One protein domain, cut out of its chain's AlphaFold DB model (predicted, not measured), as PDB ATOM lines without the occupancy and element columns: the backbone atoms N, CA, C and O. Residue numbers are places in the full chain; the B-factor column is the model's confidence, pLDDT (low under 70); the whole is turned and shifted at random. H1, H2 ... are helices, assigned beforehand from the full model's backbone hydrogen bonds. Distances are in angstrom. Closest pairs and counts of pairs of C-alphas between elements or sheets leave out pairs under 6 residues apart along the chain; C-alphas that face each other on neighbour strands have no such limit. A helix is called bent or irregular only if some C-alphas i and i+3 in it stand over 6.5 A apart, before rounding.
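AT A GLANCE: This is residues 754 to 870 of the 973 residues of a protein of Rhizobium sophoriradicis (UniProt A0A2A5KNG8). Two pairs of antiparallel helices, H1b beside H4 and the hairpin of H2 and H3, meet near one end and spread from there as a flat V. At the open end of the H1b and H4 pair, the short arm H1a turns off about perpendicular to both. The printed part has 117 residues with four named helices, H1, H2, H3 and H4 in that order, and no named strand; the class is all helix. It is only just loose, close to compact, with a radius of gyration of the C-alphas of 16.3 A, and its flat outline spans 49 by 37 by 17 A.

IN THESE COORDINATES: Find C-alpha 754 at (43.304, 36.179, -16.264), where H1, residues 754 to 788, begins. By its hydrogen bonds H1 was assigned as one helix, but it is bent: C-alphas 761 and 764 are 9.0 A apart. Its arms are H1a, residues 754 to 761, 10.8 A long, and H1b, residues 764 to 788, 33.7 A long. H1b is itself irregular, with C-alphas 771 and 774 7.2 A apart and a kink of 40 degrees near residue 771. Go on to C-alpha 791 at (24.449, 11.301, 8.064), where H2 starts; it runs to residue 812 over 31.4 A. H3, residues 819 to 838, covers 28.6 A and is neither bent nor irregular, but only just: C-alphas 835 and 838 are 6.2 A apart. H4, residues 843 to 868, runs 37.9 A and ends at C-alpha 868 at (39.985, 34.764, -12.123).

HOW THE PARTS SIT: Look first at H1a and H1b, which touch only at the corner, closest at the C-alphas of Glu 759 and Thr 767, 5.9 A, with their lines at 77 degrees. H1b touches H4 at a shallow tilt of 15 degrees, opposite ways, closest at the C-alphas of Ala 779 and Ala 854, 4.0 A. H1b and H2 are near each other, with 6 pairs of C-alphas within 10 A. The hairpin of H2 and H3 has a shallow tilt of 19 degrees, and its closest C-alphas are those of Gly 795 and Ala 832, 3.9 A. H2 touches H4 with residues 791 to 794 alone, at a steep tilt of 38 degrees, the same way; the C-alphas of Pro 791 and Gly 846 come closest, 3.9 A. H3 is close to H4 but not clearly touching, and H1b and H3 are apart. Each O i to N i+4 pair is within hydrogen-bond range in H1a, H2 and H4, against 18 of 21 in H1b and 13 of 16 in H3.

THE WHOLE: The two C-alphas farthest apart, those of Gly 760 and His 841, are 49.5 A apart, while the first and last printed C-alphas are 6.0 A apart. The printed part has no cut; the links H1 to H2 and H3 to H4 are tight, and H2 to H3 is short. The mean pLDDT of the printed part is 89.5, and no printed residue is under 70.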
ATOM      1  N   ILE A 754      43.549  37.577 -16.664       88.12
ATOM      2  CA  ILE A 754      43.304  36.179 -16.264       88.12
ATOM      3  C   ILE A 754      41.936  35.686 -16.752       88.12
ATOM      4  O   ILE A 754      41.838  34.603 -17.332       88.12
ATOM      5  N   ARG A 755      40.881  36.482 -16.552       87.56
ATOM      6  CA  ARG A 755      39.534  36.159 -17.037       87.56
ATOM      7  C   ARG A 755      39.477  36.083 -18.570       87.56
ATOM      8  O   ARG A 755      39.119  35.008 -19.051       87.56
ATOM      9  N   PRO A 756      39.875  37.125 -19.333       84.56
ATOM     10  CA  PRO A 756      39.915  37.054 -20.795       84.56
ATOM     11  C   PRO A 756      40.697  35.853 -21.337       84.56
ATOM     12  O   PRO A 756      40.259  35.205 -22.284       84.56
ATOM     13  N   LEU A 757      41.835  35.521 -20.720       83.62
ATOM     14  CA  LEU A 757      42.645  34.365 -21.094       83.62
ATOM     15  C   LEU A 757      41.868  33.054 -20.919       83.62
ATOM     16  O   LEU A 757      41.787  32.257 -21.850       83.62
ATOM     17  N   LEU A 758      41.274  32.827 -19.745       83.25
ATOM     18  CA  LEU A 758      40.522  31.600 -19.470       83.25
ATOM     19  C   LEU A 758      39.280  31.478 -20.352       83.25
ATOM     20  O   LEU A 758      39.028  30.416 -20.915       83.25
ATOM     21  N   GLU A 759      38.528  32.563 -20.517       85.38
ATOM     22  CA  GLU A 759      37.370  32.597 -21.412       85.38
ATOM     23  C   GLU A 759      37.774  32.342 -22.869       85.38
ATOM     24  O   GLU A 759      37.048  31.652 -23.578       85.38
ATOM     25  N   GLY A 760      38.958  32.793 -23.294       76.88
ATOM     26  CA  GLY A 760      39.507  32.491 -24.614       76.88
ATOM     27  C   GLY A 760      39.913  31.025 -24.821       76.88
ATOM     28  O   GLY A 760      39.943  30.574 -25.964       76.88
ATOM     29  N   VAL A 761      40.223  30.280 -23.753       78.56
ATOM     30  CA  VAL A 761      40.667  28.873 -23.833       78.56
ATOM     31  C   VAL A 761      39.507  27.892 -23.671       78.56
ATOM     32  O   VAL A 761      39.402  26.937 -24.435       78.56
ATOM     33  N   ILE A 762      38.638  28.098 -22.676       81.69
ATOM     34  CA  ILE A 762      37.545  27.160 -22.351       81.69
ATOM     35  C   ILE A 762      36.145  27.732 -22.608       81.69
ATOM     36  O   ILE A 762      35.157  27.012 -22.485       81.69
ATOM     37  N   GLY A 763      36.033  29.005 -22.990       83.38
ATOM     38  CA  GLY A 763      34.762  29.684 -23.229       83.38
ATOM     39  C   GLY A 763      34.135  30.289 -21.961       83.38
ATOM     40  O   GLY A 763      34.298  29.756 -20.859       83.38
ATOM     41  N   PRO A 764      33.340  31.370 -22.090       87.50
ATOM     42  CA  PRO A 764      32.753  32.090 -20.953       87.50
ATOM     43  C   PRO A 764      31.784  31.239 -20.125       87.50
ATOM     44  O   PRO A 764      31.698  31.392 -18.902       87.50
ATOM     45  N   PHE A 765      31.086  30.299 -20.771       91.06
ATOM     46  CA  PHE A 765      30.208  29.356 -20.087       91.06
ATOM     47  C   PHE A 765      30.990  28.470 -19.113       91.06
ATOM     48  O   PHE A 765      30.662  28.434 -17.928       91.06
ATOM     49  N   TRP A 766      32.045  27.792 -19.577       89.56
ATOM     50  CA  TRP A 766      32.826  26.895 -18.723       89.56
ATOM     51  C   TRP A 766      33.630  27.650 -17.672       89.56
ATOM     52  O   TRP A 766      33.697  27.184 -16.535       89.56
ATOM     53  N   THR A 767      34.146  28.841 -17.988       89.94
ATOM     54  CA  THR A 767      34.732  29.731 -16.977       89.94
ATOM     55  C   THR A 767      33.723  30.005 -15.862       89.94
ATOM     56  O   THR A 767      34.019  29.759 -14.695       89.94
ATOM     57  N   SER A 768      32.492  30.397 -16.210       91.69
ATOM     58  CA  SER A 768      31.420  30.648 -15.235       91.69
ATOM     59  C   SER A 768      30.990  29.391 -14.472       91.69
ATOM     60  O   SER A 768      30.670  29.470 -13.284       91.69
ATOM     61  N   VAL A 769      31.013  28.214 -15.107       92.00
ATOM     62  CA  VAL A 769      30.783  26.931 -14.427       92.00
ATOM     63  C   VAL A 769      31.850  26.697 -13.361       92.00
ATOM     64  O   VAL A 769      31.498  26.434 -12.211       92.00
ATOM     65  N   LEU A 770      33.130  26.839 -13.712       88.25
ATOM     66  CA  LEU A 770      34.259  26.572 -12.819       88.25
ATOM     67  C   LEU A 770      34.418  27.617 -11.706       88.25
ATOM     68  O   LEU A 770      34.947  27.285 -10.645       88.25
ATOM     69  N   THR A 771      33.957  28.855 -11.903       89.44
ATOM     70  CA  THR A 771      34.040  29.917 -10.880       89.44
ATOM     71  C   THR A 771      32.792  30.030 -10.022       89.44
ATOM     72  O   THR A 771      32.880  30.370  -8.839       89.44
ATOM     73  N   THR A 772      31.627  29.737 -10.601       90.56
ATOM     74  CA  THR A 772      30.335  30.119 -10.028       90.56
ATOM     75  C   THR A 772      29.346  28.960 -10.041       90.56
ATOM     76  O   THR A 772      29.005  28.461  -8.970       90.56
ATOM     77  N   TYR A 773      28.879  28.494 -11.205       92.75
ATOM     78  CA  TYR A 773      27.705  27.608 -11.258       92.75
ATOM     79  C   TYR A 773      27.924  26.259 -10.570       92.75
ATOM     80  O   TYR A 773      27.032  25.803  -9.855       92.75
ATOM     81  N   LEU A 774      29.106  25.649 -10.721       92.38
ATOM     82  CA  LEU A 774      29.451  24.401 -10.036       92.38
ATOM     83  C   LEU A 774      29.332  24.569  -8.519       92.38
ATOM     84  O   LEU A 774      28.655  23.797  -7.843       92.38
ATOM     85  N   TRP A 775      29.959  25.612  -7.989       93.62
ATOM     86  CA  TRP A 775      30.045  25.855  -6.555       93.62
ATOM     87  C   TRP A 775      28.715  26.289  -5.944       93.62
ATOM     88  O   TRP A 775      28.376  25.843  -4.850       93.62
ATOM     89  N   TRP A 776      27.932  27.101  -6.653       93.69
ATOM     90  CA  TRP A 776      26.578  27.465  -6.237       93.69
ATOM     91  C   TRP A 776      25.629  26.270  -6.283       93.69
ATOM     92  O   TRP A 776      24.860  26.072  -5.347       93.69
ATOM     93  N   GLY A 777      25.718  25.431  -7.318       92.06
ATOM     94  CA  GLY A 777      24.963  24.182  -7.395       92.06
ATOM     95  C   GLY A 777      25.290  23.248  -6.228       92.06
ATOM     96  O   GLY A 777      24.379  22.755  -5.558       92.06
ATOM     97  N   LEU A 778      26.582  23.075  -5.921       92.44
ATOM     98  CA  LEU A 778      27.040  22.325  -4.747       92.44
ATOM     99  C   LEU A 778      26.534  22.952  -3.442       92.44
ATOM    100  O   LEU A 778      26.048  22.227  -2.577       92.44
ATOM    101  N   ALA A 779      26.578  24.281  -3.309       93.44
ATOM    102  CA  ALA A 779      26.109  24.985  -2.121       93.44
ATOM    103  C   ALA A 779      24.595  24.847  -1.904       93.44
ATOM    104  O   ALA A 779      24.167  24.558  -0.788       93.44
ATOM    105  N   ILE A 780      23.784  25.000  -2.955       93.69
ATOM    106  CA  ILE A 780      22.321  24.856  -2.895       93.69
ATOM    107  C   ILE A 780      21.947  23.404  -2.597       93.69
ATOM    108  O   ILE A 780      21.154  23.149  -1.689       93.69
ATOM    109  N   GLY A 781      22.544  22.443  -3.309       91.19
ATOM    110  CA  GLY A 781      22.320  21.019  -3.061       91.19
ATOM    111  C   GLY A 781      22.679  20.632  -1.625       91.19
ATOM    112  O   GLY A 781      21.904  19.962  -0.942       91.19
ATOM    113  N   ALA A 782      23.810  21.130  -1.125       91.50
ATOM    114  CA  ALA A 782      24.228  20.941   0.256       91.50
ATOM    115  C   ALA A 782      23.289  21.633   1.253       91.50
ATOM    116  O   ALA A 782      22.929  21.027   2.255       91.50
ATOM    117  N   ALA A 783      22.811  22.847   0.977       91.25
ATOM    118  CA  ALA A 783      21.848  23.539   1.833       91.25
ATOM    119  C   ALA A 783      20.521  22.767   1.938       91.25
ATOM    120  O   ALA A 783      20.016  22.563   3.040       91.25
ATOM    121  N   VAL A 784      19.992  22.247   0.826       91.12
ATOM    122  CA  VAL A 784      18.794  21.384   0.825       91.12
ATOM    123  C   VAL A 784      19.045  20.103   1.630       91.12
ATOM    124  O   VAL A 784      18.234  19.716   2.480       91.12
ATOM    125  N   LEU A 785      20.200  19.465   1.431       89.31
ATOM    126  CA  LEU A 785      20.613  18.287   2.196       89.31
ATOM    127  C   LEU A 785      20.904  18.603   3.671       89.31
ATOM    128  O   LEU A 785      20.791  17.714   4.511       89.31
ATOM    129  N   ALA A 786      21.181  19.851   4.043       88.56
ATOM    130  CA  ALA A 786      21.273  20.243   5.444       88.56
ATOM    131  C   ALA A 786      19.908  20.164   6.154       88.56
ATOM    132  O   ALA A 786      19.859  19.941   7.364       88.56
ATOM    133  N   PHE A 787      18.791  20.256   5.423       87.25
ATOM    134  CA  PHE A 787      17.444  20.060   5.975       87.25
ATOM    135  C   PHE A 787      16.960  18.609   5.862       87.25
ATOM    136  O   PHE A 787      16.431  18.056   6.837       87.25
ATOM    137  N   LEU A 788      17.168  17.986   4.696       85.94
ATOM    138  CA  LEU A 788      16.603  16.678   4.326       85.94
ATOM    139  C   LEU A 788      17.574  15.498   4.512       85.94
ATOM    140  O   LEU A 788      17.159  14.343   4.637       85.94
ATOM    141  N   GLY A 789      18.874  15.772   4.518       82.19
ATOM    142  CA  GLY A 789      19.934  14.779   4.473       82.19
ATOM    143  C   GLY A 789      20.117  14.025   5.786       82.19
ATOM    144  O   GLY A 789      20.039  14.561   6.892       82.19
ATOM    145  N   ARG A 790      20.402  12.729   5.652       86.50
ATOM    146  CA  ARG A 790      20.837  11.857   6.760       86.50
ATOM    147  C   ARG A 790      22.367  11.756   6.793       86.50
ATOM    148  O   ARG A 790      22.964  11.842   5.721       86.50
ATOM    149  N   PRO A 791      22.992  11.455   7.951       86.06
ATOM    150  CA  PRO A 791      24.449  11.301   8.064       86.06
ATOM    151  C   PRO A 791      25.061  10.380   7.001       86.06
ATOM    152  O   PRO A 791      26.094  10.698   6.429       86.06
ATOM    153  N   ARG A 792      24.366   9.295   6.632       87.75
ATOM    154  CA  ARG A 792      24.834   8.365   5.592       87.75
ATOM    155  C   ARG A 792      24.953   8.976   4.187       87.75
ATOM    156  O   ARG A 792      25.788   8.517   3.417       87.75
ATOM    157  N   HIS A 793      24.157   9.991   3.852       89.56
ATOM    158  CA  HIS A 793      24.287  10.701   2.573       89.56
ATOM    159  C   HIS A 793      25.529  11.596   2.581       89.56
ATOM    160  O   HIS A 793      26.263  11.626   1.602       89.56
ATOM    161  N   ALA A 794      25.799  12.276   3.703       86.38
ATOM    162  CA  ALA A 794      27.027  13.051   3.866       86.38
ATOM    163  C   ALA A 794      28.252  12.127   3.796       86.38
ATOM    164  O   ALA A 794      29.210  12.433   3.094       86.38
ATOM    165  N   GLY A 795      28.176  10.948   4.428       88.94
ATOM    166  CA  GLY A 795      29.208   9.917   4.312       88.94
ATOM    167  C   GLY A 795      29.461   9.480   2.867       88.94
ATOM    168  O   GLY A 795      30.612   9.393   2.455       88.94
ATOM    169  N   PHE A 796      28.406   9.311   2.063       91.00
ATOM    170  CA  PHE A 796      28.541   9.009   0.635       91.00
ATOM    171  C   PHE A 796      29.245  10.128  -0.146       91.00
ATOM    172  O   PHE A 796      30.152   9.838  -0.918       91.00
ATOM    173  N   VAL A 797      28.894  11.399   0.087       89.31
ATOM    174  CA  VAL A 797      29.566  12.538  -0.567       89.31
ATOM    175  C   VAL A 797      31.060  12.559  -0.236       89.31
ATOM    176  O   VAL A 797      31.880  12.652  -1.145       89.31
ATOM    177  N   PHE A 798      31.432  12.403   1.038       90.94
ATOM    178  CA  PHE A 798      32.844  12.340   1.433       90.94
ATOM    179  C   PHE A 798      33.571  11.128   0.840       90.94
ATOM    180  O   PHE A 798      34.724  11.260   0.441       90.94
ATOM    181  N   ALA A 799      32.907   9.975   0.713       92.81
ATOM    182  CA  ALA A 799      33.484   8.812   0.046       92.81
ATOM    183  C   ALA A 799      33.729   9.067  -1.452       92.81
ATOM    184  O   ALA A 799      34.798   8.739  -1.956       92.81
ATOM    185  N   VAL A 800      32.786   9.703  -2.155       92.94
ATOM    186  CA  VAL A 800      32.963  10.092  -3.564       92.94
ATOM    187  C   VAL A 800      34.110  11.093  -3.712       92.94
ATOM    188  O   VAL A 800      34.974  10.898  -4.561       92.94
ATOM    189  N   LEU A 801      34.173  12.123  -2.861       90.06
ATOM    190  CA  LEU A 801      35.281  13.085  -2.859       90.06
ATOM    191  C   LEU A 801      36.628  12.406  -2.581       90.06
ATOM    192  O   LEU A 801      37.622  12.754  -3.214       90.06
ATOM    193  N   ALA A 802      36.662  11.418  -1.683       93.06
ATOM    194  CA  ALA A 802      37.865  10.639  -1.418       93.06
ATOM    195  C   ALA A 802      38.314   9.843  -2.650       93.06
ATOM    196  O   ALA A 802      39.492   9.880  -2.994       93.06
ATOM    197  N   VAL A 803      37.386   9.161  -3.331       96.06
ATOM    198  CA  VAL A 803      37.681   8.387  -4.547       96.06
ATOM    199  C   VAL A 803      38.155   9.300  -5.675       96.06
ATOM    200  O   VAL A 803      39.194   9.029  -6.271       96.06
ATOM    201  N   LEU A 804      37.444  10.398  -5.944       92.88
ATOM    202  CA  LEU A 804      37.818  11.354  -6.991       92.88
ATOM    203  C   LEU A 804      39.165  12.020  -6.690       92.88
ATOM    204  O   LEU A 804      40.007  12.119  -7.579       92.88
ATOM    205  N   GLY A 805      39.400  12.422  -5.437       91.12
ATOM    206  CA  GLY A 805      40.672  12.999  -5.004       91.12
ATOM    207  C   GLY A 805      41.834  12.011  -5.127       91.12
ATOM    208  O   GLY A 805      42.877  12.360  -5.673       91.12
ATOM    209  N   ALA A 806      41.644  10.762  -4.693       93.69
ATOM    210  CA  ALA A 806      42.637   9.699  -4.839       93.69
ATOM    211  C   ALA A 806      42.933   9.384  -6.314       93.69
ATOM    212  O   ALA A 806      44.096   9.254  -6.695       93.69
ATOM    213  N   ALA A 807      41.899   9.306  -7.156       93.62
ATOM    214  CA  ALA A 807      42.046   9.073  -8.588       93.62
ATOM    215  C   ALA A 807      42.793  10.224  -9.276       93.62
ATOM    216  O   ALA A 807      43.723   9.967 -10.035       93.62
ATOM    217  N   ALA A 808      42.452  11.480  -8.972       90.44
ATOM    218  CA  ALA A 808      43.119  12.656  -9.531       90.44
ATOM    219  C   ALA A 808      44.589  12.757  -9.093       90.44
ATOM    220  O   ALA A 808      45.464  13.005  -9.925       90.44
ATOM    221  N   LEU A 809      44.886  12.510  -7.810       92.31
ATOM    222  CA  LEU A 809      46.263  12.451  -7.308       92.31
ATOM    223  C   LEU A 809      47.056  11.357  -8.021       92.31
ATOM    224  O   LEU A 809      48.145  11.623  -8.522       92.31
ATOM    225  N   ARG A 810      46.481  10.156  -8.144       92.81
ATOM    226  CA  ARG A 810      47.156   9.026  -8.784       92.81
ATOM    227  C   ARG A 810      47.360   9.226 -10.286       92.81
ATOM    228  O   ARG A 810      48.420   8.860 -10.789       92.81
ATOM    229  N   ALA A 811      46.371   9.782 -10.985       90.19
ATOM    230  CA  ALA A 811      46.433  10.057 -12.420       90.19
ATOM    231  C   ALA A 811      47.462  11.149 -12.734       90.19
ATOM    232  O   ALA A 811      48.313  10.960 -13.595       90.19
ATOM    233  N   SER A 812      47.441  12.250 -11.977       90.50
ATOM    234  CA  SER A 812      48.411  13.341 -12.131       90.50
ATOM    235  C   SER A 812      49.810  12.984 -11.633       90.50
ATOM    236  O   SER A 812      50.776  13.646 -12.008       90.50
ATOM    237  N   ARG A 813      49.930  11.960 -10.778       93.75
ATOM    238  CA  ARG A 813      51.151  11.568 -10.059       93.75
ATOM    239  C   ARG A 813      51.777  12.707  -9.247       93.75
ATOM    240  O   ARG A 813      52.967  12.680  -8.964       93.75
ATOM    241  N   ILE A 814      51.006  13.731  -8.871       92.62
ATOM    242  CA  ILE A 814      51.503  14.835  -8.029       92.62
ATOM    243  C   ILE A 814      51.849  14.331  -6.617       92.62
ATOM    244  O   ILE A 814      52.659  14.935  -5.912       92.62
ATOM    245  N   ASP A 815      51.300  13.185  -6.215       92.31
ATOM    246  CA  ASP A 815      51.635  12.503  -4.971       92.31
ATOM    247  C   ASP A 815      53.101  12.054  -4.884       92.31
ATOM    248  O   ASP A 815      53.625  11.935  -3.778       92.31
ATOM    249  N   THR A 816      53.802  11.887  -6.012       92.06
ATOM    250  CA  THR A 816      55.252  11.625  -6.005       92.06
ATOM    251  C   THR A 816      56.055  12.850  -5.557       92.06
ATOM    252  O   THR A 816      57.138  12.710  -4.992       92.06
ATOM    253  N   VAL A 817      55.509  14.056  -5.758       91.56
ATOM    254  CA  VAL A 817      56.110  15.326  -5.333       91.56
ATOM    255  C   VAL A 817      55.663  15.678  -3.916       91.56
ATOM    256  O   VAL A 817      56.495  16.015  -3.071       91.56
ATOM    257  N   TYR A 818      54.369  15.547  -3.615       92.94
ATOM    258  CA  TYR A 818      53.788  15.842  -2.303       92.94
ATOM    259  C   TYR A 818      52.997  14.644  -1.745       92.94
ATOM    260  O   TYR A 818      51.763  14.652  -1.782       92.94
ATOM    261  N   PRO A 819      53.670  13.644  -1.141       93.12
ATOM    262  CA  PRO A 819      53.005  12.448  -0.613       93.12
ATOM    263  C   PRO A 819      51.938  12.752   0.446       93.12
ATOM    264  O   PRO A 819      50.934  12.050   0.547       93.12
ATOM    265  N   LEU A 820      52.114  13.838   1.209       93.69
ATOM    266  CA  LEU A 820      51.171  14.279   2.241       93.69
ATOM    267  C   LEU A 820      49.790  14.666   1.688       93.69
ATOM    268  O   LEU A 820      48.833  14.709   2.459       93.69
ATOM    269  N   LEU A 821      49.640  14.893   0.377       92.38
ATOM    270  CA  LEU A 821      48.328  15.143  -0.228       92.38
ATOM    271  C   LEU A 821      47.371  13.951  -0.075       92.38
ATOM    272  O   LEU A 821      46.160  14.162  -0.064       92.38
ATOM    273  N   TRP A 822      47.882  12.731   0.150       94.00
ATOM    274  CA  TRP A 822      47.066  11.555   0.485       94.00
ATOM    275  C   TRP A 822      46.317  11.679   1.822       94.00
ATOM    276  O   TRP A 822      45.323  10.979   2.029       94.00
ATOM    277  N   LEU A 823      46.712  12.606   2.704       94.06
ATOM    278  CA  LEU A 823      45.965  12.894   3.932       94.06
ATOM    279  C   LEU A 823      44.564  13.444   3.641       94.06
ATOM    280  O   LEU A 823      43.649  13.179   4.413       94.06
ATOM    281  N   ALA A 824      44.363  14.160   2.529       91.12
ATOM    282  CA  ALA A 824      43.058  14.709   2.165       91.12
ATOM    283  C   ALA A 824      42.017  13.617   1.825       91.12
ATOM    284  O   ALA A 824      40.974  13.581   2.486       91.12
ATOM    285  N   PRO A 825      42.260  12.686   0.873       93.81
ATOM    286  CA  PRO A 825      41.338  11.581   0.633       93.81
ATOM    287  C   PRO A 825      41.250  10.637   1.840       93.81
ATOM    288  O   PRO A 825      40.155  10.180   2.149       93.81
ATOM    289  N   ALA A 826      42.337  10.399   2.586       94.12
ATOM    290  CA  ALA A 826      42.283   9.583   3.804       94.12
ATOM    291  C   ALA A 826      41.372  10.201   4.883       94.12
ATOM    292  O   ALA A 826      40.528   9.508   5.453       94.12
ATOM    293  N   ALA A 827      41.479  11.510   5.122       92.62
ATOM    294  CA  ALA A 827      40.592  12.231   6.030       92.62
ATOM    295  C   ALA A 827      39.135  12.178   5.552       92.62
ATOM    296  O   ALA A 827      38.238  11.943   6.359       92.62
ATOM    297  N   ALA A 828      38.890  12.318   4.246       91.75
ATOM    298  CA  ALA A 828      37.553  12.179   3.677       91.75
ATOM    299  C   ALA A 828      36.974  10.762   3.880       91.75
ATOM    300  O   ALA A 828      35.810  10.639   4.260       91.75
ATOM    301  N   VAL A 829      37.780   9.697   3.746       94.88
ATOM    302  CA  VAL A 829      37.364   8.318   4.082       94.88
ATOM    303  C   VAL A 829      37.040   8.176   5.571       94.88
ATOM    304  O   VAL A 829      36.011   7.597   5.919       94.88
ATOM    305  N   LEU A 830      37.878   8.716   6.462       93.38
ATOM    306  CA  LEU A 830      37.636   8.668   7.909       93.38
ATOM    307  C   LEU A 830      36.338   9.391   8.285       93.38
ATOM    308  O   LEU A 830      35.530   8.858   9.047       93.38
ATOM    309  N   ILE A 831      36.096  10.571   7.708       90.00
ATOM    310  CA  ILE A 831      34.851  11.323   7.890       90.00
ATOM    311  C   ILE A 831      33.659  10.519   7.353       90.00
ATOM    312  O   ILE A 831      32.638  10.415   8.035       90.00
ATOM    313  N   ALA A 832      33.790   9.895   6.178       92.38
ATOM    314  CA  ALA A 832      32.747   9.046   5.609       92.38
ATOM    315  C   ALA A 832      32.393   7.866   6.528       92.38
ATOM    316  O   ALA A 832      31.217   7.639   6.825       92.38
ATOM    317  N   ALA A 833      33.402   7.163   7.050       91.12
ATOM    318  CA  ALA A 833      33.227   6.051   7.980       91.12
ATOM    319  C   ALA A 833      32.583   6.501   9.303       91.12
ATOM    320  O   ALA A 833      31.633   5.872   9.780       91.12
ATOM    321  N   LEU A 834      33.029   7.627   9.872       90.06
ATOM    322  CA  LEU A 834      32.421   8.207  11.072       90.06
ATOM    323  C   LEU A 834      30.937   8.523  10.850       90.06
ATOM    324  O   LEU A 834      30.110   8.187  11.696       90.06
ATOM    325  N   LEU A 835      30.577   9.107   9.706       88.94
ATOM    326  CA  LEU A 835      29.193   9.446   9.364       88.94
ATOM    327  C   LEU A 835      28.314   8.213   9.084       88.94
ATOM    328  O   LEU A 835      27.109   8.243   9.358       88.94
ATOM    329  N   TRP A 836      28.891   7.118   8.581       91.25
ATOM    330  CA  TRP A 836      28.165   5.873   8.309       91.25
ATOM    331  C   TRP A 836      27.958   4.977   9.520       91.25
ATOM    332  O   TRP A 836      26.884   4.375   9.636       91.25
ATOM    333  N   PHE A 837      28.946   4.902  10.409       88.31
ATOM    334  CA  PHE A 837      28.964   3.916  11.488       88.31
ATOM    335  C   PHE A 837      28.791   4.559  12.867       88.31
ATOM    336  O   PHE A 837      27.882   4.173  13.596       88.31
ATOM    337  N   ALA A 838      29.572   5.589  13.206       83.06
ATOM    338  CA  ALA A 838      29.617   6.146  14.564       83.06
ATOM    339  C   ALA A 838      28.570   7.248  14.830       83.06
ATOM    340  O   ALA A 838      27.929   7.286  15.879       83.06
ATOM    341  N   ALA A 839      28.371   8.156  13.877       79.38
ATOM    342  CA  ALA A 839      27.463   9.301  13.981       79.38
ATOM    343  C   ALA A 839      26.109   9.066  13.285       79.38
ATOM    344  O   ALA A 839      25.253   9.951  13.252       79.38
ATOM    345  N   SER A 840      25.887   7.858  12.763       77.56
ATOM    346  CA  SER A 840      24.762   7.509  11.888       77.56
ATOM    347  C   SER A 840      23.375   7.728  12.507       77.56
ATOM    348  O   SER A 840      22.419   8.036  11.791       77.56
ATOM    349  N   HIS A 841      23.275   7.650  13.838       76.75
ATOM    350  CA  HIS A 841      22.043   7.874  14.599       76.75
ATOM    351  C   HIS A 841      21.793   9.356  14.950       76.75
ATOM    352  O   HIS A 841      20.662   9.742  15.253       76.75
ATOM    353  N   LYS A 842      22.815  10.222  14.881       81.75
ATOM    354  CA  LYS A 842      22.729  11.639  15.268       81.75
ATOM    355  C   LYS A 842      22.401  12.508  14.055       81.75
ATOM    356  O   LYS A 842      23.304  13.026  13.402       81.75
ATOM    357  N   ARG A 843      21.110  12.721  13.770       74.50
ATOM    358  CA  ARG A 843      20.638  13.491  12.593       74.50
ATOM    359  C   ARG A 843      21.325  14.852  12.415       74.50
ATOM    360  O   ARG A 843      21.612  15.221  11.283       74.50
ATOM    361  N   TRP A 844      21.623  15.566  13.503       80.94
ATOM    362  CA  TRP A 844      22.262  16.888  13.451       80.94
ATOM    363  C   TRP A 844      23.668  16.869  12.828       80.94
ATOM    364  O   TRP A 844      24.054  17.852  12.208       80.94
ATOM    365  N   THR A 845      24.404  15.755  12.924       83.19
ATOM    366  CA  THR A 845      25.769  15.648  12.377       83.19
ATOM    367  C   THR A 845      25.778  15.744  10.855       83.19
ATOM    368  O   THR A 845      26.525  16.543  10.307       83.19
ATOM    369  N   GLY A 846      24.866  15.043  10.172       82.69
ATOM    370  CA  GLY A 846      24.682  15.181   8.724       82.69
ATOM    371  C   GLY A 846      24.290  16.605   8.321       82.69
ATOM    372  O   GLY A 846      24.827  17.132   7.353       82.69
ATOM    373  N   ARG A 847      23.415  17.256   9.103       87.31
ATOM    374  CA  ARG A 847      22.995  18.643   8.848       87.31
ATOM    375  C   ARG A 847      24.160  19.625   8.934       87.31
ATOM    376  O   ARG A 847      24.330  20.440   8.036       87.31
ATOM    377  N   VAL A 848      24.973  19.520   9.985       87.88
ATOM    378  CA  VAL A 848      26.160  20.365  10.170       87.88
ATOM    379  C   VAL A 848      27.195  20.096   9.080       87.88
ATOM    380  O   VAL A 848      27.717  21.049   8.517       87.88
ATOM    381  N   SER A 849      27.448  18.835   8.714       86.88
ATOM    382  CA  SER A 849      28.365  18.502   7.615       86.88
ATOM    383  C   SER A 849      27.935  19.132   6.292       86.88
ATOM    384  O   SER A 849      28.758  19.734   5.608       86.88
ATOM    385  N   PHE A 850      26.651  19.040   5.942       91.19
ATOM    386  CA  PHE A 850      26.129  19.656   4.724       91.19
ATOM    387  C   PHE A 850      26.113  21.188   4.790       91.19
ATOM    388  O   PHE A 850      26.442  21.831   3.798       91.19
ATOM    389  N   ALA A 851      25.822  21.786   5.949       89.62
ATOM    390  CA  ALA A 851      25.924  23.234   6.135       89.62
ATOM    391  C   ALA A 851      27.371  23.733   5.964       89.62
ATOM    392  O   ALA A 851      27.609  24.707   5.255       89.62
ATOM    393  N   LEU A 852      28.349  23.032   6.548       90.81
ATOM    394  CA  LEU A 852      29.771  23.340   6.373       90.81
ATOM    395  C   LEU A 852      30.219  23.154   4.921       90.81
ATOM    396  O   LEU A 852      30.957  23.988   4.407       90.81
ATOM    397  N   PHE A 853      29.751  22.105   4.241       89.75
ATOM    398  CA  PHE A 853      30.048  21.886   2.826       89.75
ATOM    399  C   PHE A 853      29.428  22.972   1.930       89.75
ATOM    400  O   PHE A 853      30.069  23.413   0.975       89.75
ATOM    401  N   ALA A 854      28.230  23.464   2.266       91.88
ATOM    402  CA  ALA A 854      27.614  24.597   1.581       91.88
ATOM    403  C   ALA A 854      28.456  25.871   1.736       91.88
ATOM    404  O   ALA A 854      28.779  26.519   0.742       91.88
ATOM    405  N   VAL A 855      28.887  26.185   2.964       94.38
ATOM    406  CA  VAL A 855      29.777  27.326   3.237       94.38
ATOM    407  C   VAL A 855      31.110  27.171   2.504       94.38
ATOM    408  O   VAL A 855      31.546  28.106   1.839       94.38
ATOM    409  N   ALA A 856      31.736  25.993   2.564       91.12
ATOM    410  CA  ALA A 856      32.994  25.723   1.873       91.12
ATOM    411  C   ALA A 856      32.866  25.899   0.352       91.12
ATOM    412  O   ALA A 856      33.756  26.475  -0.268       91.12
ATOM    413  N   SER A 857      31.743  25.474  -0.237       92.06
ATOM    414  CA  SER A 857      31.465  25.653  -1.667       92.06
ATOM    415  C   SER A 857      31.307  27.133  -2.032       92.06
ATOM    416  O   SER A 857      31.902  27.591  -3.005       92.06
ATOM    417  N   LEU A 858      30.584  27.920  -1.227       94.00
ATOM    418  CA  LEU A 858      30.465  29.370  -1.440       94.00
ATOM    419  C   LEU A 858      31.818  30.080  -1.313       94.00
ATOM    420  O   LEU A 858      32.154  30.923  -2.144       94.00
ATOM    421  N   VAL A 859      32.622  29.710  -0.313       94.31
ATOM    422  CA  VAL A 859      33.986  30.231  -0.160       94.31
ATOM    423  C   VAL A 859      34.835  29.852  -1.372       94.31
ATOM    424  O   VAL A 859      35.506  30.722  -1.916       94.31
ATOM    425  N   ALA A 860      34.773  28.607  -1.852       91.81
ATOM    426  CA  ALA A 860      35.482  28.185  -3.059       91.81
ATOM    427  C   ALA A 860      35.075  29.020  -4.284       91.81
ATOM    428  O   ALA A 860      35.954  29.496  -4.999       91.81
ATOM    429  N   SER A 861      33.778  29.301  -4.464       91.69
ATOM    430  CA  SER A 861      33.288  30.187  -5.531       91.69
ATOM    431  C   SER A 861      33.864  31.597  -5.430       91.69
ATOM    432  O   SER A 861      34.371  32.132  -6.418       91.69
ATOM    433  N   LEU A 862      33.837  32.195  -4.234       93.31
ATOM    434  CA  LEU A 862      34.391  33.530  -3.997       93.31
ATOM    435  C   LEU A 862      35.897  33.560  -4.267       93.31
ATOM    436  O   LEU A 862      36.395  34.496  -4.884       93.31
ATOM    437  N   GLN A 863      36.625  32.527  -3.840       93.12
ATOM    438  CA  GLN A 863      38.073  32.433  -4.008       93.12
ATOM    439  C   GLN A 863      38.484  32.160  -5.462       93.12
ATOM    440  O   GLN A 863      39.508  32.700  -5.888       93.12
ATOM    441  N   ALA A 864      37.717  31.352  -6.198       88.88
ATOM    442  CA  ALA A 864      37.922  31.078  -7.619       88.88
ATOM    443  C   ALA A 864      37.608  32.318  -8.464       88.88
ATOM    444  O   ALA A 864      38.434  32.739  -9.268       88.88
ATOM    445  N   THR A 865      36.466  32.960  -8.208       90.81
ATOM    446  CA  THR A 865      36.074  34.215  -8.864       90.81
ATOM    447  C   THR A 865      37.087  35.323  -8.580       90.81
ATOM    448  O   THR A 865      37.566  35.960  -9.507       90.81
ATOM    449  N   ALA A 866      37.515  35.505  -7.325       90.62
ATOM    450  CA  ALA A 866      38.532  36.501  -6.987       90.62
ATOM    451  C   ALA A 866      39.885  36.242  -7.669       90.62
ATOM    452  O   ALA A 866      40.561  37.194  -8.044       90.62
ATOM    453  N   PHE A 867      40.289  34.979  -7.834       89.38
ATOM    454  CA  PHE A 867      41.497  34.645  -8.592       89.38
ATOM    455  C   PHE A 867      41.345  35.008 -10.074       89.38
ATOM    456  O   PHE A 867      42.206  35.679 -10.631       89.38
ATOM    457  N   ILE A 868      40.232  34.598 -10.686       87.62
ATOM    458  CA  ILE A 868      39.985  34.764 -12.123       87.62
ATOM    459  C   ILE A 868      39.755  36.229 -12.502       87.62
ATOM    460  O   ILE A 868      40.205  36.661 -13.556       87.62
ATOM    461  N   ASP A 869      39.169  37.022 -11.606       88.31
ATOM    462  CA  ASP A 869      39.049  38.479 -11.748       88.31
ATOM    463  C   ASP A 869      40.375  39.230 -11.504       88.31
ATOM    464  O   ASP A 869      40.376  40.454 -11.398       88.31
ATOM    465  N   GLY A 870      41.497  38.530 -11.302       84.81
ATOM    466  CA  GLY A 870      42.793  39.166 -11.055       84.81
ATOM    467  C   GLY A 870      42.952  39.801  -9.670       84.81
ATOM    468  O   GLY A 870      43.965  40.429  -9.377       84.81
TER     469      GLY A 870